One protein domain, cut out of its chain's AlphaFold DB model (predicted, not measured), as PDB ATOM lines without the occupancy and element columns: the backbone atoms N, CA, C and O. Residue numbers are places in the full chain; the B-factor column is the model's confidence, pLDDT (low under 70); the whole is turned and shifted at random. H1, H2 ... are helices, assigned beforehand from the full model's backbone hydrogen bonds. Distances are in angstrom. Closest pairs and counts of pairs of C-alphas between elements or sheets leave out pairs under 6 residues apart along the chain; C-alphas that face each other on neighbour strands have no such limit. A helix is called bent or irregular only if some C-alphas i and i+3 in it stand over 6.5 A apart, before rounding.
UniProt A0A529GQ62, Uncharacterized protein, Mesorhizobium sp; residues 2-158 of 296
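AT A GLANCE: This is residues 2 to 158 of the 296 residues of an uncharacterized protein of Mesorhizobium sp (UniProt A0A529GQ62). H6 runs through the middle of a group of long helices, crossed by H7 on one side and H11 on the other, with H10 packed across it as well; at one end of this group the shorter helices H3, H4, H5, H8 and H9 gather, and H1 and H2 form an L-shaped arm that reaches away from the body. H1 and H2 touch no other helix, and the arm adds to the longest span. The printed part has 157 residues with eleven named helices, H1 to H11 in order along the chain, and no named strand; the class is all helix. It is only just compact, close to loose, with a radius of gyration of the C-alphas of 17.6 A and spans of 54 by 41 by 24 A.

IN THESE COORDINATES: H1 is residues 2 to 12, 15.1 A long, and begins at C-alpha 2 at (20.857, -0.597, -57.761). H2 is residues 18 to 27, 12.0 A long, and is irregular, with C-alphas 24 and 27 7.0 A apart. H3, residues 31 to 42, is 16.6 A long and also irregular, with C-alphas 32 and 35 7.3 A apart. H4 is residues 45 to 49 and H5 is residues 56 to 59. H6 is residues 61 to 75, 22.7 A long. H7 is residues 80 to 97, 25.6 A long, and begins at C-alpha 80 at (2.840, 8.125, -45.538). H8 is residues 104 to 109 and H9 is residues 112 to 115. H10 is residues 119 to 130, 16.7 A long. H11 is residues 138 to 155, 25.4 A long, and ends at C-alpha 155 at (-13.446, -14.150, -47.792).

HOW THE PARTS SIT: H1 and H2 are close but not clearly touching, about perpendicular at 73 degrees; their closest C-alphas, of Ala 12 and Thr 18, are 5.6 A apart. H2 and H3 are apart. H3 and H6 are the hubs, each touching four other helices. H3 touches H7 about perpendicular, at 77 degrees, by residues 93 to 97 of H7 alone; the closest C-alphas, of Val 34 and Ala 97, are 5.4 A apart. H3 touches H4 only at the corner, with the closest C-alphas, of Ser 40 and Tyr 48, 6.7 A apart. H3 only just touches H8, with 3 pairs of C-alphas within 8 A; the closest are those of Leu 41 and Pro 104, 5.5 A. H5 and H6 only just touch, and only at the corner, with 3 pairs of C-alphas within 8 A; the closest are those of Trp 56 and Phe 64, 5.7 A. H6 touches H7 at a steep tilt of 59 degrees, opposite ways, with the closest C-alphas, of Ile 74 and Arg 83, 4.3 A apart. H6 touches H10 at a steep tilt of 65 degrees, the same way, with the closest C-alphas, of Val 67 and Ala 123, 5.2 A apart. H6 touches H11 at a steep tilt of 56 degrees, opposite ways, with the closest C-alphas, of Leu 69 and Gly 147, 5.4 A apart. H7 and H11 are apart. H8 and H9 are close but not clearly touching; the closest C-alphas, of Met 107 and Val 113, are 4.9 A apart. Every O i to N i+4 pair is within hydrogen-bond range in H1, H4, H7, H8, H10 and H11, against 5 of 6 in H2, 6 of 8 in H3 and 9 of 11 in H6, while H5 and H9 are too short for such a pair.

THE WHOLE: The two C-alphas farthest apart, of Gly 13 and Arg 138, are 54.9 A apart. The printed part has no cut and no long link. The mean pLDDT of the printed part is 85.5; 16 residues are under 70, namely 4, 12, 16 to 28 and 135.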
ATOM      1  N   LEU A   2      19.403  -0.576 -57.512       70.12
ATOM      2  CA  LEU A   2      20.857  -0.597 -57.761       70.12
ATOM      3  C   LEU A   2      21.651  -1.358 -56.689       70.12
ATOM      4  O   LEU A   2      22.391  -2.268 -57.020       70.12
ATOM      5  N   PHE A   3      21.403  -1.084 -55.406       73.12
ATOM      6  CA  PHE A   3      22.068  -1.793 -54.305       73.12
ATOM      7  C   PHE A   3      21.832  -3.315 -54.322       73.12
ATOM      8  O   PHE A   3      22.762  -4.086 -54.131       73.12
ATOM      9  N   PHE A   4      20.601  -3.750 -54.608       68.56
ATOM     10  CA  PHE A   4      20.240  -5.170 -54.693       68.56
ATOM     11  C   PHE A   4      20.917  -5.854 -55.889       68.56
ATOM     12  O   PHE A   4      21.488  -6.929 -55.741       68.56
ATOM     13  N   ALA A   5      20.915  -5.197 -57.052       72.06
ATOM     14  CA  ALA A   5      21.575  -5.701 -58.252       72.06
ATOM     15  C   ALA A   5      23.100  -5.792 -58.074       72.06
ATOM     16  O   ALA A   5      23.700  -6.800 -58.437       72.06
ATOM     17  N   THR A   6      23.720  -4.779 -57.460       79.44
ATOM     18  CA  THR A   6      25.155  -4.769 -57.147       79.44
ATOM     19  C   THR A   6      25.510  -5.848 -56.128       79.44
ATOM     20  O   THR A   6      26.470  -6.582 -56.334       79.44
ATOM     21  N   PHE A   7      24.723  -5.996 -55.058       79.75
ATOM     22  CA  PHE A   7      24.933  -7.043 -54.059       79.75
ATOM     23  C   PHE A   7      24.846  -8.447 -54.676       79.75
ATOM     24  O   PHE A   7      25.730  -9.271 -54.446       79.75
ATOM     25  N   ASN A   8      23.829  -8.711 -55.501       74.88
ATOM     26  CA  ASN A   8      23.682  -9.991 -56.196       74.88
ATOM     27  C   ASN A   8      24.824 -10.245 -57.183       74.88
ATOM     28  O   ASN A   8      25.356 -11.351 -57.235       74.88
ATOM     29  N   TYR A   9      25.250  -9.224 -57.927       80.69
ATOM     30  CA  TYR A   9      26.363  -9.370 -58.859       80.69
ATOM     31  C   TYR A   9      27.673  -9.709 -58.139       80.69
ATOM     32  O   TYR A   9      28.375 -10.627 -58.552       80.69
ATOM     33  N   LEU A  10      27.972  -9.023 -57.030       84.69
ATOM     34  CA  LEU A  10      29.190  -9.254 -56.249       84.69
ATOM     35  C   LEU A  10      29.191 -10.603 -55.519       84.69
ATOM     36  O   LEU A  10      30.241 -11.225 -55.402       84.69
ATOM     37  N   SER A  11      28.039 -11.053 -55.021       78.12
ATOM     38  CA  SER A  11      27.936 -12.293 -54.235       78.12
ATOM     39  C   SER A  11      27.725 -13.547 -55.081       78.12
ATOM     40  O   SER A  11      28.186 -14.625 -54.716       78.12
ATOM     41  N   ALA A  12      27.016 -13.421 -56.200       68.38
ATOM     42  CA  ALA A  12      26.463 -14.545 -56.947       68.38
ATOM     43  C   ALA A  12      26.730 -14.461 -58.461       68.38
ATOM     44  O   ALA A  12      26.185 -15.258 -59.226       68.38
ATOM     45  N   GLY A  13      27.531 -13.490 -58.916       76.25
ATOM     46  CA  GLY A  13      27.962 -13.354 -60.313       76.25
ATOM     47  C   GLY A  13      26.849 -12.988 -61.301       76.25
ATOM     48  O   GLY A  13      27.069 -12.989 -62.508       76.25
ATOM     49  N   THR A  14      25.642 -12.684 -60.819       77.88
ATOM     50  CA  THR A  14      24.472 -12.367 -61.649       77.88
ATOM     51  C   THR A  14      23.669 -11.239 -61.009       77.88
ATOM     52  O   THR A  14      23.549 -11.178 -59.792       77.88
ATOM     53  N   LEU A  15      23.075 -10.348 -61.809       76.19
ATOM     54  CA  LEU A  15      22.312  -9.197 -61.284       76.19
ATOM     55  C   LEU A  15      21.047  -9.611 -60.509       76.19
ATOM     56  O   LEU A  15      20.593  -8.888 -59.621       76.19
ATOM     57  N   ALA A  16      20.487 -10.777 -60.836       65.81
ATOM     58  CA  ALA A  16      19.341 -11.353 -60.138       65.81
ATOM     59  C   ALA A  16      19.750 -12.257 -58.959       65.81
ATOM     60  O   ALA A  16      18.934 -12.502 -58.083       65.81
ATOM     61  N   GLY A  17      21.000 -12.721 -58.896       66.00
ATOM     62  CA  GLY A  17      21.468 -13.704 -57.920       66.00
ATOM     63  C   GLY A  17      21.210 -15.151 -58.361       66.00
ATOM     64  O   GLY A  17      20.299 -15.442 -59.141       66.00
ATOM     65  N   THR A  18      21.997 -16.092 -57.829       60.53
ATOM     66  CA  THR A  18      21.867 -17.541 -58.091       60.53
ATOM     67  C   THR A  18      20.520 -18.094 -57.642       60.53
ATOM     68  O   THR A  18      20.039 -19.078 -58.200       60.53
ATOM     69  N   TYR A  19      19.873 -17.432 -56.682       57.62
ATOM     70  CA  TYR A  19      18.536 -17.775 -56.228       57.62
ATOM     71  C   TYR A  19      17.515 -17.722 -57.372       57.62
ATOM     72  O   TYR A  19      16.782 -18.682 -57.545       57.62
ATOM     73  N   PHE A  20      17.522 -16.702 -58.240       54.91
ATOM     74  CA  PHE A  20      16.599 -16.661 -59.385       54.91
ATOM     75  C   PHE A  20      16.906 -17.719 -60.448       54.91
ATOM     76  O   PHE A  20      15.987 -18.171 -61.119       54.91
ATOM     77  N   GLN A  21      18.158 -18.163 -60.584       56.81
ATOM     78  CA  GLN A  21      18.514 -19.271 -61.477       56.81
ATOM     79  C   GLN A  21      18.093 -20.633 -60.897       56.81
ATOM     80  O   GLN A  21      17.518 -21.453 -61.609       56.81
ATOM     81  N   ALA A  22      18.283 -20.850 -59.591       54.56
ATOM     82  CA  ALA A  22      17.796 -22.032 -58.873       54.56
ATOM     83  C   ALA A  22      16.256 -22.075 -58.796       54.56
ATOM     84  O   ALA A  22      15.637 -23.138 -58.852       54.56
ATOM     85  N   VAL A  23      15.620 -20.907 -58.725       52.94
ATOM     86  CA  VAL A  23      14.168 -20.731 -58.766       52.94
ATOM     87  C   VAL A  23      13.642 -20.874 -60.201       52.94
ATOM     88  O   VAL A  23      12.632 -21.531 -60.394       52.94
ATOM     89  N   ALA A  24      14.327 -20.393 -61.238       51.53
ATOM     90  CA  ALA A  24      13.940 -20.659 -62.628       51.53
ATOM     91  C   ALA A  24      14.088 -22.150 -63.007       51.53
ATOM     92  O   ALA A  24      13.289 -22.663 -63.789       51.53
ATOM     93  N   GLY A  25      15.077 -22.848 -62.431       52.19
ATOM     94  CA  GLY A  25      15.390 -24.247 -62.739       52.19
ATOM     95  C   GLY A  25      14.716 -25.314 -61.863       52.19
ATOM     96  O   GLY A  25      14.477 -26.409 -62.365       52.19
ATOM     97  N   GLY A  26      14.398 -25.036 -60.588       51.38
ATOM     98  CA  GLY A  26      13.998 -26.084 -59.629       51.38
ATOM     99  C   GLY A  26      12.893 -25.721 -58.629       51.38
ATOM    100  O   GLY A  26      11.930 -26.472 -58.498       51.38
ATOM    101  N   ILE A  27      12.982 -24.579 -57.936       54.81
ATOM    102  CA  ILE A  27      12.002 -24.215 -56.879       54.81
ATOM    103  C   ILE A  27      10.802 -23.445 -57.458       54.81
ATOM    104  O   ILE A  27       9.690 -23.540 -56.954       54.81
ATOM    105  N   GLY A  28      10.997 -22.766 -58.589       64.00
ATOM    106  CA  GLY A  28       9.972 -22.099 -59.385       64.00
ATOM    107  C   GLY A  28       9.519 -20.734 -58.862       64.00
ATOM    108  O   GLY A  28       9.157 -20.579 -57.698       64.00
ATOM    109  N   PHE A  29       9.478 -19.756 -59.765       73.81
ATOM    110  CA  PHE A  29       8.744 -18.501 -59.612       73.81
ATOM    111  C   PHE A  29       7.705 -18.459 -60.725       73.81
ATOM    112  O   PHE A  29       8.059 -18.618 -61.893       73.81
ATOM    113  N   ASP A  30       6.437 -18.289 -60.377       77.94
ATOM    114  CA  ASP A  30       5.361 -18.192 -61.358       77.94
ATOM    115  C   ASP A  30       4.308 -17.194 -60.885       77.94
ATOM    116  O   ASP A  30       3.518 -17.478 -59.982       77.94
ATOM    117  N   ILE A  31       4.325 -16.012 -61.502       81.75
ATOM    118  CA  ILE A  31       3.403 -14.925 -61.177       81.75
ATOM    119  C   ILE A  31       1.971 -15.226 -61.632       81.75
ATOM    120  O   ILE A  31       1.021 -14.697 -61.059       81.75
ATOM    121  N   PHE A  32       1.794 -16.098 -62.628       82.69
ATOM    122  CA  PHE A  32       0.471 -16.420 -63.156       82.69
ATOM    123  C   PHE A  32      -0.331 -17.319 -62.211       82.69
ATOM    124  O   PHE A  32      -1.551 -17.327 -62.299       82.69
ATOM    125  N   GLN A  33       0.335 -17.997 -61.269       84.81
ATOM    126  CA  GLN A  33      -0.297 -18.826 -60.230       84.81
ATOM    127  C   GLN A  33      -0.571 -18.079 -58.918       84.81
ATOM    128  O   GLN A  33      -1.015 -18.673 -57.929       84.81
ATOM    129  N   VAL A  34      -0.244 -16.784 -58.854       89.94
ATOM    130  CA  VAL A  34      -0.458 -15.969 -57.650       89.94
ATOM    131  C   VAL A  34      -1.925 -15.971 -57.209       89.94
ATOM    132  O   VAL A  34      -2.144 -16.133 -56.008       89.94
ATOM    133  N   PRO A  35      -2.936 -15.847 -58.096       90.38
ATOM    134  CA  PRO A  35      -4.336 -15.885 -57.677       90.38
ATOM    135  C   PRO A  35      -4.715 -17.193 -56.967       90.38
ATOM    136  O   PRO A  35      -5.255 -17.153 -55.862       90.38
ATOM    137  N   GLU A  36      -4.377 -18.349 -57.546       89.56
ATOM    138  CA  GLU A  36      -4.672 -19.674 -56.991       89.56
ATOM    139  C   GLU A  36      -3.979 -19.900 -55.648       89.56
ATOM    140  O   GLU A  36      -4.555 -20.487 -54.723       89.56
ATOM    141  N   ARG A  37      -2.739 -19.424 -55.525       91.19
ATOM    142  CA  ARG A  37      -1.961 -19.560 -54.293       91.19
ATOM    143  C   ARG A  37      -2.443 -18.619 -53.213       91.19
ATOM    144  O   ARG A  37      -2.648 -19.084 -52.102       91.19
ATOM    145  N   LEU A  38      -2.696 -17.346 -53.511       93.81
ATOM    146  CA  LEU A  38      -3.283 -16.428 -52.532       93.81
ATOM    147  C   LEU A  38      -4.646 -16.938 -52.068       93.81
ATOM    148  O   LEU A  38      -4.904 -16.948 -50.870       93.81
ATOM    149  N   PHE A  39      -5.480 -17.443 -52.977       93.50
ATOM    150  CA  PHE A  39      -6.738 -18.083 -52.607       93.50
ATOM    151  C   PHE A  39      -6.518 -19.270 -51.657       93.50
ATOM    152  O   PHE A  39      -7.157 -19.352 -50.609       93.50
ATOM    153  N   SER A  40      -5.578 -20.158 -51.978       92.69
ATOM    154  CA  SER A  40      -5.304 -21.345 -51.162       92.69
ATOM    155  C   SER A  40      -4.655 -21.014 -49.813       92.69
ATOM    156  O   SER A  40      -4.924 -21.686 -48.829       92.69
ATOM    157  N   LEU A  41      -3.800 -19.990 -49.753       94.12
ATOM    158  CA  LEU A  41      -3.097 -19.557 -48.542       94.12
ATOM    159  C   LEU A  41      -3.993 -18.731 -47.618       94.12
ATOM    160  O   LEU A  41      -3.850 -18.809 -46.400       94.12
ATOM    161  N   LEU A  42      -4.874 -17.905 -48.182       94.12
ATOM    162  CA  LEU A  42      -5.662 -16.944 -47.416       94.12
ATOM    163  C   LEU A  42      -7.074 -17.442 -47.111       94.12
ATOM    164  O   LEU A  42      -7.571 -17.142 -46.031       94.12
ATOM    165  N   VAL A  43      -7.710 -18.167 -48.039       93.12
ATOM    166  CA  VAL A  43      -9.162 -18.421 -48.014       93.12
ATOM    167  C   VAL A  43      -9.515 -19.904 -47.901       93.12
ATOM    168  O   VAL A  43     -10.350 -20.251 -47.073       93.12
ATOM    169  N   ALA A  44      -8.957 -20.776 -48.746       91.75
ATOM    170  CA  ALA A  44      -9.361 -22.186 -48.764       91.75
ATOM    171  C   ALA A  44      -8.244 -23.121 -49.245       91.75
ATOM    172  O   ALA A  44      -8.092 -23.407 -50.436       91.75
ATOM    173  N   SER A  45      -7.494 -23.647 -48.286       91.06
ATOM    174  CA  SER A  45      -6.343 -24.528 -48.513       91.06
ATOM    175  C   SER A  45      -6.711 -25.895 -49.103       91.06
ATOM    176  O   SER A  45      -6.014 -26.417 -49.982       91.06
ATOM    177  N   GLN A  46      -7.857 -26.446 -48.706       88.00
ATOM    178  CA  GLN A  46      -8.283 -27.796 -49.068       88.00
ATOM    179  C   GLN A  46      -8.640 -27.928 -50.550       88.00
ATOM    180  O   GLN A  46      -8.471 -28.988 -51.154       88.00
ATOM    181  N   VAL A  47      -9.119 -26.837 -51.151       88.19
ATOM    182  CA  VAL A  47      -9.738 -26.823 -52.479       88.19
ATOM    183  C   VAL A  47      -8.759 -27.230 -53.577       88.19
ATOM    184  O   VAL A  47      -9.106 -28.056 -54.425       88.19
ATOM    185  N   TYR A  48      -7.537 -26.702 -53.539       87.00
ATOM    186  CA  TYR A  48      -6.455 -27.118 -54.431       87.00
ATOM    187  C   TYR A  48      -5.592 -28.193 -53.776       87.00
ATOM    188  O   TYR A  48      -5.432 -29.271 -54.348       87.00
ATOM    189  N   PHE A  49      -5.097 -27.936 -52.562       88.56
ATOM    190  CA  PHE A  49      -3.981 -28.683 -51.977       88.56
ATOM    191  C   PHE A  49      -4.380 -29.834 -51.050       88.56
ATOM    192  O   PHE A  49      -3.489 -30.498 -50.538       88.56
ATOM    193  N   LEU A  50      -5.679 -30.101 -50.853       88.19
ATOM    194  CA  LEU A  50      -6.190 -31.146 -49.945       88.19
ATOM    195  C   LEU A  50      -5.798 -30.977 -48.468       88.19
ATOM    196  O   LEU A  50      -6.049 -31.875 -47.668       88.19
ATOM    197  N   GLU A  51      -5.242 -29.827 -48.102       86.56
ATOM    198  CA  GLU A  51      -4.888 -29.488 -46.729       86.56
ATOM    199  C   GLU A  51      -6.078 -28.827 -46.044       86.56
ATOM    200  O   GLU A  51      -6.548 -27.790 -46.496       86.56
ATOM    201  N   PHE A  52      -6.597 -29.421 -44.974       86.19
ATOM    202  CA  PHE A  52      -7.711 -28.840 -44.228       86.19
ATOM    203  C   PHE A  52      -7.189 -27.892 -43.150       86.19
ATOM    204  O   PHE A  52      -6.276 -28.246 -42.409       86.19
ATOM    205  N   ASN A  53      -7.818 -26.720 -43.018       86.50
ATOM    206  CA  ASN A  53      -7.460 -25.702 -42.027       86.50
ATOM    207  C   ASN A  53      -5.985 -25.260 -42.114       86.50
ATOM    208  O   ASN A  53      -5.355 -25.016 -41.091       86.50
ATOM    209  N   ALA A  54      -5.426 -25.166 -43.322       90.44
ATOM    210  CA  ALA A  54      -4.058 -24.711 -43.573       90.44
ATOM    211  C   ALA A  54      -4.045 -23.395 -44.375       90.44
ATOM    212  O   ALA A  54      -3.207 -23.176 -45.251       90.44
ATOM    213  N   ASP A  55      -4.986 -22.507 -44.066       92.75
ATOM    214  CA  ASP A  55      -5.132 -21.165 -44.633       92.75
ATOM    215  C   ASP A  55      -5.309 -20.119 -43.522       92.75
ATOM    216  O   ASP A  55      -5.581 -20.437 -42.362       92.75
ATOM    217  N   TRP A  56      -5.100 -18.844 -43.848       94.75
ATOM    218  CA  TRP A  56      -5.078 -17.782 -42.840       94.75
ATOM    219  C   TRP A  56      -6.444 -17.529 -42.219       94.75
ATOM    220  O   TRP A  56      -6.508 -17.262 -41.021       94.75
ATOM    221  N   ILE A  57      -7.521 -17.614 -43.003       93.50
ATOM    222  CA  ILE A  57      -8.875 -17.418 -42.485       93.50
ATOM    223  C   ILE A  57      -9.241 -18.491 -41.450       93.50
ATOM    224  O   ILE A  57      -9.924 -18.171 -40.480       93.50
ATOM    225  N   SER A  58      -8.737 -19.720 -41.601       91.56
ATOM    226  CA  SER A  58      -8.972 -20.807 -40.644       91.56
ATOM    227  C   SER A  58      -8.028 -20.763 -39.437       91.56
ATOM    228  O   SER A  58      -8.475 -20.980 -38.314       91.56
ATOM    229  N   VAL A  59      -6.731 -20.489 -39.638       93.44
ATOM    230  CA  VAL A  59      -5.711 -20.622 -38.570       93.44
ATOM    231  C   VAL A  59      -5.477 -19.320 -37.803       93.44
ATOM    232  O   VAL A  59      -5.297 -19.334 -36.587       93.44
ATOM    233  N   ILE A  60      -5.455 -18.183 -38.500       94.25
ATOM    234  CA  ILE A  60      -5.112 -16.868 -37.938       94.25
ATOM    235  C   ILE A  60      -6.085 -15.769 -38.415       94.25
ATOM    236  O   ILE A  60      -5.644 -14.738 -38.937       94.25
ATOM    237  N   PRO A  61      -7.411 -15.923 -38.209       94.38
ATOM    238  CA  PRO A  61      -8.437 -15.053 -38.797       94.38
ATOM    239  C   PRO A  61      -8.261 -13.570 -38.454       94.38
ATOM    240  O   PRO A  61      -8.465 -12.703 -39.301       94.38
ATOM    241  N   ILE A  62      -7.828 -13.254 -37.230       95.19
ATOM    242  CA  ILE A  62      -7.589 -11.866 -36.808       95.19
ATOM    243  C   ILE A  62      -6.438 -11.246 -37.610       95.19
ATOM    244  O   ILE A  62      -6.530 -10.097 -38.036       95.19
ATOM    245  N   LEU A  63      -5.364 -12.006 -37.850       94.81
ATOM    246  CA  LEU A  63      -4.216 -11.536 -38.627       94.81
ATOM    247  C   LEU A  63      -4.548 -11.438 -40.114       94.81
ATOM    248  O   LEU A  63      -4.120 -10.483 -40.758       94.81
ATOM    249  N   PHE A  64      -5.358 -12.361 -40.638       94.94
ATOM    250  CA  PHE A  64      -5.937 -12.251 -41.977       94.94
ATOM    251  C   PHE A  64      -6.684 -10.922 -42.146       94.94
ATOM    252  O   PHE A  64      -6.340 -10.134 -43.028       94.94
ATOM    253  N   ILE A  65      -7.641 -10.635 -41.255       94.94
ATOM    254  CA  ILE A  65      -8.409  -9.383 -41.270       94.94
ATOM    255  C   ILE A  65      -7.463  -8.184 -41.171       94.94
ATOM    256  O   ILE A  65      -7.563  -7.256 -41.971       94.94
ATOM    257  N   ALA A  66      -6.521  -8.207 -40.224       95.06
ATOM    258  CA  ALA A  66      -5.616  -7.090 -39.992       95.06
ATOM    259  C   ALA A  66      -4.738  -6.784 -41.212       95.06
ATOM    260  O   ALA A  66      -4.597  -5.619 -41.580       95.06
ATOM    261  N   VAL A  67      -4.172  -7.808 -41.855       95.06
ATOM    262  CA  VAL A  67      -3.322  -7.642 -43.040       95.06
ATOM    263  C   VAL A  67      -4.132  -7.129 -44.226       95.06
ATOM    264  O   VAL A  67      -3.707  -6.172 -44.873       95.06
ATOM    265  N   VAL A  68      -5.307  -7.708 -44.497       93.88
ATOM    266  CA  VAL A  68      -6.167  -7.246 -45.597       93.88
ATOM    267  C   VAL A  68      -6.584  -5.794 -45.371       93.88
ATOM    268  O   VAL A  68      -6.453  -4.976 -46.280       93.88
ATOM    269  N   LEU A  69      -7.000  -5.433 -44.152       92.00
ATOM    270  CA  LEU A  69      -7.321  -4.047 -43.809       92.00
ATOM    271  C   LEU A  69      -6.110  -3.126 -43.981       92.00
ATOM    272  O   LEU A  69      -6.231  -2.100 -44.640       92.00
ATOM    273  N   ALA A  70      -4.937  -3.485 -43.453       92.12
ATOM    274  CA  ALA A  70      -3.726  -2.674 -43.581       92.12
ATOM    275  C   ALA A  70      -3.341  -2.410 -45.049       92.12
ATOM    276  O   ALA A  70      -2.903  -1.308 -45.379       92.12
ATOM    277  N   ILE A  71      -3.549  -3.389 -45.935       91.81
ATOM    278  CA  ILE A  71      -3.340  -3.236 -47.380       91.81
ATOM    279  C   ILE A  71      -4.405  -2.332 -48.001       91.81
ATOM    280  O   ILE A  71      -4.073  -1.450 -48.781       91.81
ATOM    281  N   VAL A  72      -5.680  -2.502 -47.657       88.56
ATOM    282  CA  VAL A  72      -6.758  -1.644 -48.176       88.56
ATOM    283  C   VAL A  72      -6.559  -0.188 -47.761       88.56
ATOM    284  O   VAL A  72      -6.805   0.722 -48.548       88.56
ATOM    285  N   LEU A  73      -6.062   0.053 -46.549       86.94
ATOM    286  CA  LEU A  73      -5.864   1.396 -46.009       86.94
ATOM    287  C   LEU A  73      -4.883   2.257 -46.828       86.94
ATOM    288  O   LEU A  73      -4.918   3.480 -46.713       86.94
ATOM    289  N   ILE A  74      -4.075   1.679 -47.727       87.94
ATOM    290  CA  ILE A  74      -3.131   2.435 -48.574       87.94
ATOM    291  C   ILE A  74      -3.810   3.461 -49.497       87.94
ATOM    292  O   ILE A  74      -3.166   4.444 -49.888       87.94
ATOM    293  N   VAL A  75      -5.077   3.226 -49.868       87.00
ATOM    294  CA  VAL A  75      -5.840   4.103 -50.778       87.00
ATOM    295  C   VAL A  75      -6.523   5.259 -50.050       87.00
ATOM    296  O   VAL A  75      -7.005   6.191 -50.690       87.00
ATOM    297  N   PHE A  76      -6.542   5.225 -48.719       86.88
ATOM    298  CA  PHE A  76      -7.112   6.270 -47.881       86.88
ATOM    299  C   PHE A  76      -6.034   7.283 -47.461       86.88
ATOM    300  O   PHE A  76      -4.833   6.997 -47.536       86.88
ATOM    301  N   PRO A  77      -6.429   8.500 -47.037       82.94
ATOM    302  CA  PRO A  77      -5.499   9.493 -46.511       82.94
ATOM    303  C   PRO A  77      -4.959   9.050 -45.143       82.94
ATOM    304  O   PRO A  77      -5.467   9.430 -44.088       82.94
ATOM    305  N   GLU A  78      -3.922   8.220 -45.184       84.88
ATOM    306  CA  GLU A  78      -3.136   7.753 -44.043       84.88
ATOM    307  C   GLU A  78      -1.765   8.443 -43.994       84.88
ATOM    308  O   GLU A  78      -1.262   8.891 -45.036       84.88
ATOM    309  N   PRO A  79      -1.104   8.475 -42.820       90.94
ATOM    310  CA  PRO A  79       0.308   8.828 -42.738       90.94
ATOM    311  C   PRO A  79       1.133   8.035 -43.758       90.94
ATOM    312  O   PRO A  79       0.952   6.826 -43.916       90.94
ATOM    313  N   LEU A  80       2.070   8.709 -44.434       91.75
ATOM    314  CA  LEU A  80       2.840   8.125 -45.538       91.75
ATOM    315  C   LEU A  80       3.476   6.778 -45.163       91.75
ATOM    316  O   LEU A  80       3.410   5.833 -45.944       91.75
ATOM    317  N   PHE A  81       4.031   6.666 -43.954       92.06
ATOM    318  CA  PHE A  81       4.672   5.434 -43.495       92.06
ATOM    319  C   PHE A  81       3.705   4.236 -43.436       92.06
ATOM    320  O   PHE A  81       4.112   3.125 -43.761       92.06
ATOM    321  N   MET A  82       2.428   4.442 -43.084       92.69
ATOM    322  CA  MET A  82       1.423   3.370 -43.051       92.69
ATOM    323  C   MET A  82       1.063   2.907 -44.458       92.69
ATOM    324  O   MET A  82       0.956   1.709 -44.707       92.69
ATOM    325  N   ARG A  83       0.942   3.851 -45.399       92.44
ATOM    326  CA  ARG A  83       0.677   3.545 -46.813       92.44
ATOM    327  C   ARG A  83       1.829   2.758 -47.428       92.44
ATOM    328  O   ARG A  83       1.597   1.775 -48.125       92.44
ATOM    329  N   VAL A  84       3.066   3.159 -47.131       94.12
ATOM    330  CA  VAL A  84       4.272   2.438 -47.560       94.12
ATOM    331  C   VAL A  84       4.314   1.043 -46.938       94.12
ATOM    332  O   VAL A  84       4.549   0.078 -47.658       94.12
ATOM    333  N   ALA A  85       4.023   0.908 -45.641       94.25
ATOM    334  CA  ALA A  85       3.977  -0.393 -44.976       94.25
ATOM    335  C   ALA A  85       2.915  -1.323 -45.592       94.25
ATOM    336  O   ALA A  85       3.232  -2.465 -45.919       94.25
ATOM    337  N   GLY A  86       1.692  -0.835 -45.819       94.75
ATOM    338  CA  GLY A  86       0.632  -1.602 -46.483       94.75
ATOM    339  C   GLY A  86       0.990  -1.983 -47.924       94.75
ATOM    340  O   GLY A  86       0.754  -3.114 -48.343       94.75
ATOM    341  N   LEU A  87       1.648  -1.092 -48.673       94.94
ATOM    342  CA  LEU A  87       2.138  -1.402 -50.018       94.94
ATOM    343  C   LEU A  87       3.227  -2.482 -49.983       94.94
ATOM    344  O   LEU A  87       3.191  -3.416 -50.781       94.94
ATOM    345  N   MET A  88       4.172  -2.394 -49.042       95.38
ATOM    346  CA  MET A  88       5.202  -3.418 -48.850       95.38
ATOM    347  C   MET A  88       4.592  -4.774 -48.492       95.38
ATOM    348  O   MET A  88       5.061  -5.786 -49.000       95.38
ATOM    349  N   MET A  89       3.533  -4.808 -47.676       96.19
ATOM    350  CA  MET A  89       2.780  -6.032 -47.377       96.19
ATOM    351  C   MET A  89       2.139  -6.632 -48.632       96.19
ATOM    352  O   MET A  89       2.278  -7.830 -48.868       96.19
ATOM    353  N   ALA A  90       1.485  -5.812 -49.460       94.69
ATOM    354  CA  ALA A  90       0.875  -6.269 -50.709       94.69
ATOM    355  C   ALA A  90       1.920  -6.835 -51.683       94.69
ATOM    356  O   ALA A  90       1.758  -7.938 -52.203       94.69
ATOM    357  N   VAL A  91       3.031  -6.115 -51.878       92.88
ATOM    358  CA  VAL A  91       4.151  -6.573 -52.713       92.88
ATOM    359  C   VAL A  91       4.752  -7.859 -52.153       92.88
ATOM    360  O   VAL A  91       5.009  -8.790 -52.911       92.88
ATOM    361  N   HIS A  92       4.942  -7.945 -50.835       93.12
ATOM    362  CA  HIS A  92       5.477  -9.134 -50.184       93.12
ATOM    363  C   HIS A  92       4.574 -10.352 -50.396       93.12
ATOM    364  O   HIS A  92       5.081 -11.403 -50.774       93.12
ATOM    365  N   LEU A  93       3.251 -10.213 -50.240       93.44
ATOM    366  CA  LEU A  93       2.301 -11.292 -50.529       93.44
ATOM    367  C   LEU A  93       2.389 -11.760 -51.984       93.44
ATOM    368  O   LEU A  93       2.441 -12.961 -52.218       93.44
ATOM    369  N   ILE A  94       2.452 -10.843 -52.953       91.19
ATOM    370  CA  ILE A  94       2.555 -11.195 -54.381       91.19
ATOM    371  C   ILE A  94       3.873 -11.922 -54.670       91.19
ATOM    372  O   ILE A  94       3.877 -12.979 -55.306       91.19
ATOM    373  N   VAL A  95       4.995 -11.379 -54.191       88.81
ATOM    374  CA  VAL A  95       6.324 -11.970 -54.392       88.81
ATOM    375  C   VAL A  95       6.386 -13.355 -53.763       88.81
ATOM    376  O   VAL A  95       6.816 -14.297 -54.421       88.81
ATOM    377  N   TYR A  96       5.920 -13.505 -52.521       88.94
ATOM    378  CA  TYR A  96       5.994 -14.793 -51.847       88.94
ATOM    379  C   TYR A  96       5.000 -15.809 -52.388       88.94
ATOM    380  O   TYR A  96       5.363 -16.969 -52.543       88.94
ATOM    381  N   ALA A  97       3.783 -15.399 -52.748       90.00
ATOM    382  CA  ALA A  97       2.843 -16.277 -53.437       90.00
ATOM    383  C   ALA A  97       3.392 -16.738 -54.795       90.00
ATOM    384  O   ALA A  97       3.025 -17.807 -55.263       90.00
ATOM    385  N   SER A  98       4.313 -16.001 -55.419       87.00
ATOM    386  CA  SER A  98       4.932 -16.421 -56.679       87.00
ATOM    387  C   SER A  98       5.924 -17.587 -56.517       87.00
ATOM    388  O   SER A  98       6.182 -18.277 -57.506       87.00
ATOM    389  N   TYR A  99       6.414 -17.903 -55.310       84.31
ATOM    390  CA  TYR A  99       7.240 -19.102 -55.080       84.31
ATOM    391  C   TYR A  99       6.409 -20.383 -55.022       84.31
ATOM    392  O   TYR A  99       5.359 -20.422 -54.377       84.31
ATOM    393  N   ARG A 100       6.866 -21.463 -55.673       79.50
ATOM    394  CA  ARG A 100       6.065 -22.704 -55.764       79.50
ATOM    395  C   ARG A 100       6.001 -23.524 -54.483       79.50
ATOM    396  O   ARG A 100       5.197 -24.455 -54.418       79.50
ATOM    397  N   ASP A 101       6.839 -23.234 -53.498       78.50
ATOM    398  CA  ASP A 101       6.790 -23.809 -52.150       78.50
ATOM    399  C   ASP A 101       5.904 -22.994 -51.189       78.50
ATOM    400  O   ASP A 101       5.568 -23.472 -50.103       78.50
ATOM    401  N   SER A 102       5.459 -21.805 -51.609       87.06
ATOM    402  CA  SER A 102       4.491 -20.968 -50.899       87.06
ATOM    403  C   SER A 102       3.069 -21.476 -51.135       87.06
ATOM    404  O   SER A 102       2.242 -20.883 -51.827       87.06
ATOM    405  N   VAL A 103       2.812 -22.658 -50.589       89.06
ATOM    406  CA  VAL A 103       1.541 -23.384 -50.656       89.06
ATOM    407  C   VAL A 103       1.103 -23.762 -49.234       89.06
ATOM    408  O   VAL A 103       1.940 -23.749 -48.327       89.06
ATOM    409  N   PRO A 104      -0.177 -24.107 -48.997       90.19
ATOM    410  CA  PRO A 104      -0.688 -24.427 -47.660       90.19
ATOM    411  C   PRO A 104       0.161 -25.430 -46.865       90.19
ATOM    412  O   PRO A 104       0.484 -25.179 -45.702       90.19
ATOM    413  N   THR A 105       0.611 -26.506 -47.522       83.50
ATOM    414  CA  THR A 105       1.523 -27.504 -46.934       83.50
ATOM    415  C   THR A 105       2.814 -26.864 -46.423       83.50
ATOM    416  O   THR A 105       3.199 -27.056 -45.273       83.50
ATOM    417  N   GLY A 106       3.475 -26.053 -47.255       83.81
ATOM    418  CA  GLY A 106       4.683 -25.308 -46.897       83.81
ATOM    419  C   GLY A 106       4.463 -24.375 -45.709       83.81
ATOM    420  O   GLY A 106       5.270 -24.330 -44.781       83.81
ATOM    421  N   MET A 107       3.352 -23.640 -45.720       87.25
ATOM    422  CA  MET A 107       3.118 -22.556 -44.774       87.25
ATOM    423  C   MET A 107       2.966 -23.027 -43.328       87.25
ATOM    424  O   MET A 107       3.659 -22.504 -42.452       87.25
ATOM    425  N   PHE A 108       2.088 -24.000 -43.080       84.81
ATOM    426  CA  PHE A 108       1.757 -24.413 -41.715       84.81
ATOM    427  C   PHE A 108       2.471 -25.685 -41.273       84.81
ATOM    428  O   PHE A 108       2.869 -25.768 -40.115       84.81
ATOM    429  N   ARG A 109       2.707 -26.643 -42.175       81.81
ATOM    430  CA  ARG A 109       3.355 -27.908 -41.803       81.81
ATOM    431  C   ARG A 109       4.876 -27.817 -41.771       81.81
ATOM    432  O   ARG A 109       5.504 -28.405 -40.898       81.81
ATOM    433  N   TYR A 110       5.462 -27.040 -42.682       83.50
ATOM    434  CA  TYR A 110       6.906 -26.771 -42.714       83.50
ATOM    435  C   TYR A 110       7.272 -25.393 -42.145       83.50
ATOM    436  O   TYR A 110       8.405 -24.942 -42.281       83.50
ATOM    437  N   PHE A 111       6.325 -24.731 -41.474       86.44
ATOM    438  CA  PHE A 111       6.522 -23.454 -40.784       86.44
ATOM    439  C   PHE A 111       7.040 -22.306 -41.666       86.44
ATOM    440  O   PHE A 111       7.609 -21.342 -41.145       86.44
ATOM    441  N   ASN A 112       6.770 -22.317 -42.977       88.38
ATOM    442  CA  ASN A 112       7.079 -21.184 -43.862       88.38
ATOM    443  C   ASN A 112       6.267 -19.917 -43.525       88.38
ATOM    444  O   ASN A 112       6.560 -18.838 -44.036       88.38
ATOM    445  N   VAL A 113       5.302 -19.990 -42.595       89.25
ATOM    446  CA  VAL A 113       4.622 -18.815 -42.017       89.25
ATOM    447  C   VAL A 113       5.599 -17.754 -41.485       89.25
ATOM    448  O   VAL A 113       5.276 -16.565 -41.450       89.25
ATOM    449  N   HIS A 114       6.826 -18.145 -41.120       90.12
ATOM    450  CA  HIS A 114       7.855 -17.217 -40.657       90.12
ATOM    451  C   HIS A 114       8.239 -16.143 -41.688       90.12
ATOM    452  O   HIS A 114       8.714 -15.085 -41.269       90.12
ATOM    453  N   TYR A 115       7.999 -16.358 -42.989       90.12
ATOM    454  CA  TYR A 115       8.192 -15.328 -44.015       90.12
ATOM    455  C   TYR A 115       7.244 -14.136 -43.828       90.12
ATOM    456  O   TYR A 115       7.624 -13.000 -44.095       90.12
ATOM    457  N   TYR A 116       6.058 -14.370 -43.263       93.00
ATOM    458  CA  TYR A 116       4.993 -13.373 -43.135       93.00
ATOM    459  C   TYR A 116       4.922 -12.716 -41.751       93.00
ATOM    460  O   TYR A 116       4.260 -11.693 -41.585       93.00
ATOM    461  N   LYS A 117       5.619 -13.262 -40.742       92.50
ATOM    462  CA  LYS A 117       5.459 -12.855 -39.331       92.50
ATOM    463  C   LYS A 117       5.729 -11.374 -39.054       92.50
ATOM    464  O   LYS A 117       5.188 -10.823 -38.100       92.50
ATOM    465  N   TRP A 118       6.557 -10.726 -39.876       94.56
ATOM    466  CA  TRP A 118       6.864  -9.300 -39.748       94.56
ATOM    467  C   TRP A 118       5.642  -8.417 -40.040       94.56
ATOM    468  O   TRP A 118       5.521  -7.328 -39.482       94.56
ATOM    469  N   MET A 119       4.717  -8.895 -40.880       96.12
ATOM    470  CA  MET A 119       3.519  -8.158 -41.281       96.12
ATOM    471  C   MET A 119       2.534  -8.019 -40.121       96.12
ATOM    472  O   MET A 119       1.863  -7.000 -40.000       96.12
ATOM    473  N   PHE A 120       2.462  -9.031 -39.256       95.38
ATOM    474  CA  PHE A 120       1.441  -9.162 -38.218       95.38
ATOM    475  C   PHE A 120       1.426  -8.010 -37.201       95.38
ATOM    476  O   PHE A 120       0.384  -7.359 -37.081       95.38
ATOM    477  N   PRO A 121       2.530  -7.684 -36.495       96.38
ATOM    478  CA  PRO A 121       2.515  -6.584 -35.532       96.38
ATOM    479  C   PRO A 121       2.257  -5.228 -36.202       96.38
ATOM    480  O   PRO A 121       1.568  -4.382 -35.635       96.38
ATOM    481  N   ILE A 122       2.760  -5.025 -37.424       95.94
ATOM    482  CA  ILE A 122       2.571  -3.773 -38.164       95.94
ATOM    483  C   ILE A 122       1.108  -3.617 -38.588       95.94
ATOM    484  O   ILE A 122       0.522  -2.556 -38.383       95.94
ATOM    485  N   ALA A 123       0.498  -4.672 -39.132       96.12
ATOM    486  CA  ALA A 123      -0.894  -4.659 -39.563       96.12
ATOM    487  C   ALA A 123      -1.839  -4.390 -38.385       96.12
ATOM    488  O   ALA A 123      -2.713  -3.528 -38.474       96.12
ATOM    489  N   LEU A 124      -1.604  -5.053 -37.247       95.81
ATOM    490  CA  LEU A 124      -2.341  -4.793 -36.009       95.81
ATOM    491  C   LEU A 124      -2.172  -3.346 -35.536       95.81
ATOM    492  O   LEU A 124      -3.158  -2.714 -35.169       95.81
ATOM    493  N   GLY A 125      -0.955  -2.796 -35.585       94.06
ATOM    494  CA  GLY A 125      -0.691  -1.405 -35.216       94.06
ATOM    495  C   GLY A 125      -1.429  -0.393 -36.100       94.06
ATOM    496  O   GLY A 125      -1.998   0.569 -35.585       94.06
ATOM    497  N   ILE A 126      -1.470  -0.631 -37.415       92.19
ATOM    498  CA  ILE A 126      -2.208   0.206 -38.374       92.19
ATOM    499  C   ILE A 126      -3.713   0.157 -38.082       92.19
ATOM    500  O   ILE A 126      -4.355   1.202 -37.963       92.19
ATOM    501  N   VAL A 127      -4.279  -1.041 -37.905       91.19
ATOM    502  CA  VAL A 127      -5.710  -1.204 -37.601       91.19
ATOM    503  C   VAL A 127      -6.061  -0.577 -36.251       91.19
ATOM    504  O   VAL A 127      -7.016   0.191 -36.162       91.19
ATOM    505  N   ALA A 128      -5.260  -0.822 -35.211       91.00
ATOM    506  CA  ALA A 128      -5.466  -0.242 -33.888       91.00
ATOM    507  C   ALA A 128      -5.372   1.288 -33.905       91.00
ATOM    508  O   ALA A 128      -6.149   1.955 -33.227       91.00
ATOM    509  N   TYR A 129      -4.453   1.862 -34.692       88.75
ATOM    510  CA  TYR A 129      -4.368   3.309 -34.880       88.75
ATOM    511  C   TYR A 129      -5.657   3.882 -35.472       88.75
ATOM    512  O   TYR A 129      -6.116   4.929 -35.015       88.75
ATOM    513  N   ARG A 130      -6.257   3.186 -36.443       83.81
ATOM    514  CA  ARG A 130      -7.477   3.647 -37.112       83.81
ATOM    515  C   ARG A 130      -8.755   3.450 -36.316       83.81
ATOM    516  O   ARG A 130      -9.666   4.259 -36.447       83.81
ATOM    517  N   LEU A 131      -8.817   2.431 -35.469       84.88
ATOM    518  CA  LEU A 131      -9.980   2.155 -34.620       84.88
ATOM    519  C   LEU A 131      -9.988   2.960 -33.308       84.88
ATOM    520  O   LEU A 131     -10.787   2.672 -32.418       84.88
ATOM    521  N   LYS A 132      -9.122   3.972 -33.158       85.12
ATOM    522  CA  LYS A 132      -9.091   4.818 -31.956       85.12
ATOM    523  C   LYS A 132     -10.421   5.577 -31.783       85.12
ATOM    524  O   LYS A 132     -10.764   6.380 -32.653       85.12
ATOM    525  N   PRO A 133     -11.132   5.414 -30.647       76.75
ATOM    526  CA  PRO A 133     -12.451   6.022 -30.436       76.75
ATOM    527  C   PRO A 133     -12.462   7.551 -30.536       76.75
ATOM    528  O   PRO A 133     -13.425   8.135 -31.021       76.75
ATOM    529  N   SER A 134     -11.375   8.206 -30.121       71.12
ATOM    530  CA  SER A 134     -11.254   9.668 -30.103       71.12
ATOM    531  C   SER A 134     -11.211  10.324 -31.489       71.12
ATOM    532  O   SER A 134     -11.287  11.546 -31.574       71.12
ATOM    533  N   ALA A 135     -11.086   9.539 -32.563       66.25
ATOM    534  CA  ALA A 135     -10.983  10.023 -33.939       66.25
ATOM    535  C   ALA A 135     -12.092   9.477 -34.857       66.25
ATOM    536  O   ALA A 135     -12.004   9.639 -36.070       66.25
ATOM    537  N   PHE A 136     -13.119   8.814 -34.313       77.69
ATOM    538  CA  PHE A 136     -14.097   8.072 -35.114       77.69
ATOM    539  C   PHE A 136     -15.172   8.986 -35.730       77.69
ATOM    540  O   PHE A 136     -16.293   9.099 -35.234       77.69
ATOM    541  N   GLY A 137     -14.814   9.675 -36.812       84.12
ATOM    542  CA  GLY A 137     -15.713  10.499 -37.610       84.12
ATOM    543  C   GLY A 137     -16.334   9.752 -38.794       84.12
ATOM    544  O   GLY A 137     -16.156   8.550 -39.005       84.12
ATOM    545  N   ARG A 138     -17.073  10.493 -39.631       85.69
ATOM    546  CA  ARG A 138     -17.720   9.949 -40.842       85.69
ATOM    547  C   ARG A 138     -16.712   9.338 -41.818       85.69
ATOM    548  O   ARG A 138     -17.025   8.344 -42.466       85.69
ATOM    549  N   ARG A 139     -15.527   9.939 -41.959       83.19
ATOM    550  CA  ARG A 139     -14.489   9.453 -42.882       83.19
ATOM    551  C   ARG A 139     -13.930   8.118 -42.406       83.19
ATOM    552  O   ARG A 139     -13.818   7.196 -43.202       83.19
ATOM    553  N   GLU A 140     -13.668   7.997 -41.113       84.06
ATOM    554  CA  GLU A 140     -13.175   6.781 -40.475       84.06
ATOM    555  C   GLU A 140     -14.196   5.651 -40.587       84.06
ATOM    556  O   GLU A 140     -13.834   4.543 -40.976       84.06
ATOM    557  N   ALA A 141     -15.479   5.946 -40.361       86.06
ATOM    558  CA  ALA A 141     -16.556   4.978 -40.552       86.06
ATOM    559  C   ALA A 141     -16.617   4.452 -41.997       86.06
ATOM    560  O   ALA A 141     -16.737   3.245 -42.200       86.06
ATOM    561  N   ILE A 142     -16.482   5.327 -43.004       87.56
ATOM    562  CA  ILE A 142     -16.445   4.927 -44.423       87.56
ATOM    563  C   ILE A 142     -15.232   4.037 -44.704       87.56
ATOM    564  O   ILE A 142     -15.370   3.003 -45.357       87.56
ATOM    565  N   THR A 143     -14.056   4.413 -44.206       85.62
ATOM    566  CA  THR A 143     -12.827   3.637 -44.377       85.62
ATOM    567  C   THR A 143     -12.958   2.241 -43.768       85.62
ATOM    568  O   THR A 143     -12.670   1.249 -44.435       85.62
ATOM    569  N   VAL A 144     -13.448   2.146 -42.527       86.38
ATOM    570  CA  VAL A 144     -13.661   0.868 -41.832       86.38
ATOM    571  C   VAL A 144     -14.717   0.027 -42.546       86.38
ATOM    572  O   VAL A 144     -14.483  -1.156 -42.773       86.38
ATOM    573  N   ALA A 145     -15.839   0.622 -42.958       90.00
ATOM    574  CA  ALA A 145     -16.889  -0.083 -43.691       90.00
ATOM    575  C   ALA A 145     -16.391  -0.611 -45.047       90.00
ATOM    576  O   ALA A 145     -16.674  -1.749 -45.408       90.00
ATOM    577  N   THR A 146     -15.599   0.183 -45.773       90.25
ATOM    578  CA  THR A 146     -14.993  -0.230 -47.048       90.25
ATOM    579  C   THR A 146     -13.979  -1.351 -46.838       90.25
ATOM    580  O   THR A 146     -13.975  -2.332 -47.577       90.25
ATOM    581  N   GLY A 147     -13.145  -1.242 -45.801       89.88
ATOM    582  CA  GLY A 147     -12.206  -2.292 -45.421       89.88
ATOM    583  C   GLY A 147     -12.910  -3.594 -45.056       89.88
ATOM    584  O   GLY A 147     -12.553  -4.647 -45.577       89.88
ATOM    585  N   ALA A 148     -13.951  -3.521 -44.225       90.81
ATOM    586  CA  ALA A 148     -14.777  -4.668 -43.869       90.81
ATOM    587  C   ALA A 148     -15.431  -5.294 -45.108       90.81
ATOM    588  O   ALA A 148     -15.386  -6.510 -45.269       90.81
ATOM    589  N   LEU A 149     -15.966  -4.478 -46.024       93.50
ATOM    590  CA  LEU A 149     -16.517  -4.959 -47.288       93.50
ATOM    591  C   LEU A 149     -15.463  -5.697 -48.122       93.50
ATOM    592  O   LEU A 149     -15.749  -6.773 -48.630       93.50
ATOM    593  N   ILE A 150     -14.242  -5.173 -48.239       92.69
ATOM    594  CA  ILE A 150     -13.174  -5.838 -49.000       92.69
ATOM    595  C   ILE A 150     -12.745  -7.145 -48.329       92.69
ATOM    596  O   ILE A 150     -12.575  -8.146 -49.021       92.69
ATOM    597  N   VAL A 151     -12.628  -7.178 -46.999       92.50
ATOM    598  CA  VAL A 151     -12.378  -8.421 -46.251       92.50
ATOM    599  C   VAL A 151     -13.464  -9.451 -46.553       92.50
ATOM    600  O   VAL A 151     -13.141 -10.598 -46.857       92.50
ATOM    601  N   LEU A 152     -14.737  -9.044 -46.528       93.62
ATOM    602  CA  LEU A 152     -15.860  -9.915 -46.871       93.62
ATOM    603  C   LEU A 152     -15.789 -10.387 -48.326       93.62
ATOM    604  O   LEU A 152     -16.000 -11.566 -48.580       93.62
ATOM    605  N   LEU A 153     -15.438  -9.511 -49.270       93.06
ATOM    606  CA  LEU A 153     -15.281  -9.875 -50.679       93.06
ATOM    607  C   LEU A 153     -14.165 -10.908 -50.869       93.06
ATOM    608  O   LEU A 153     -14.399 -11.927 -51.516       93.06
ATOM    609  N   VAL A 154     -12.995 -10.709 -50.255       92.19
ATOM    610  CA  VAL A 154     -11.885 -11.677 -50.300       92.19
ATOM    611  C   VAL A 154     -12.297 -13.005 -49.658       92.19
ATOM    612  O   VAL A 154     -12.105 -14.059 -50.259       92.19
ATOM    613  N   ALA A 155     -12.936 -12.965 -48.486       90.75
ATOM    614  CA  ALA A 155     -13.446 -14.150 -47.792       90.75
ATOM    615  C   ALA A 155     -14.601 -14.855 -48.532       90.75
ATOM    616  O   ALA A 155     -14.929 -15.997 -48.212       90.75
ATOM    617  N   SER A 156     -15.237 -14.176 -49.490       92.38
ATOM    618  CA  SER A 156     -16.320 -14.707 -50.324       92.38
ATOM    619  C   SER A 156     -15.848 -15.320 -51.633       92.38
ATOM    620  O   SER A 156     -16.667 -15.882 -52.360       92.38
ATOM    621  N   VAL A 157     -14.559 -15.221 -51.967       91.75
ATOM    622  CA  VAL A 157     -14.037 -15.874 -53.166       91.75
ATOM    623  C   VAL A 157     -14.230 -17.381 -53.022       91.75
ATOM    624  O   VAL A 157     -13.846 -17.992 -52.025       91.75
ATOM    625  N   THR A 158     -14.835 -17.989 -54.037       90.44
ATOM    626  CA  THR A 158     -15.045 -19.431 -54.132       90.44
ATOM    627  C   THR A 158     -14.439 -19.977 -55.407       90.44
ATOM    628  O   THR A 158     -14.468 -19.309 -56.444       90.44
TER     629      THR A 158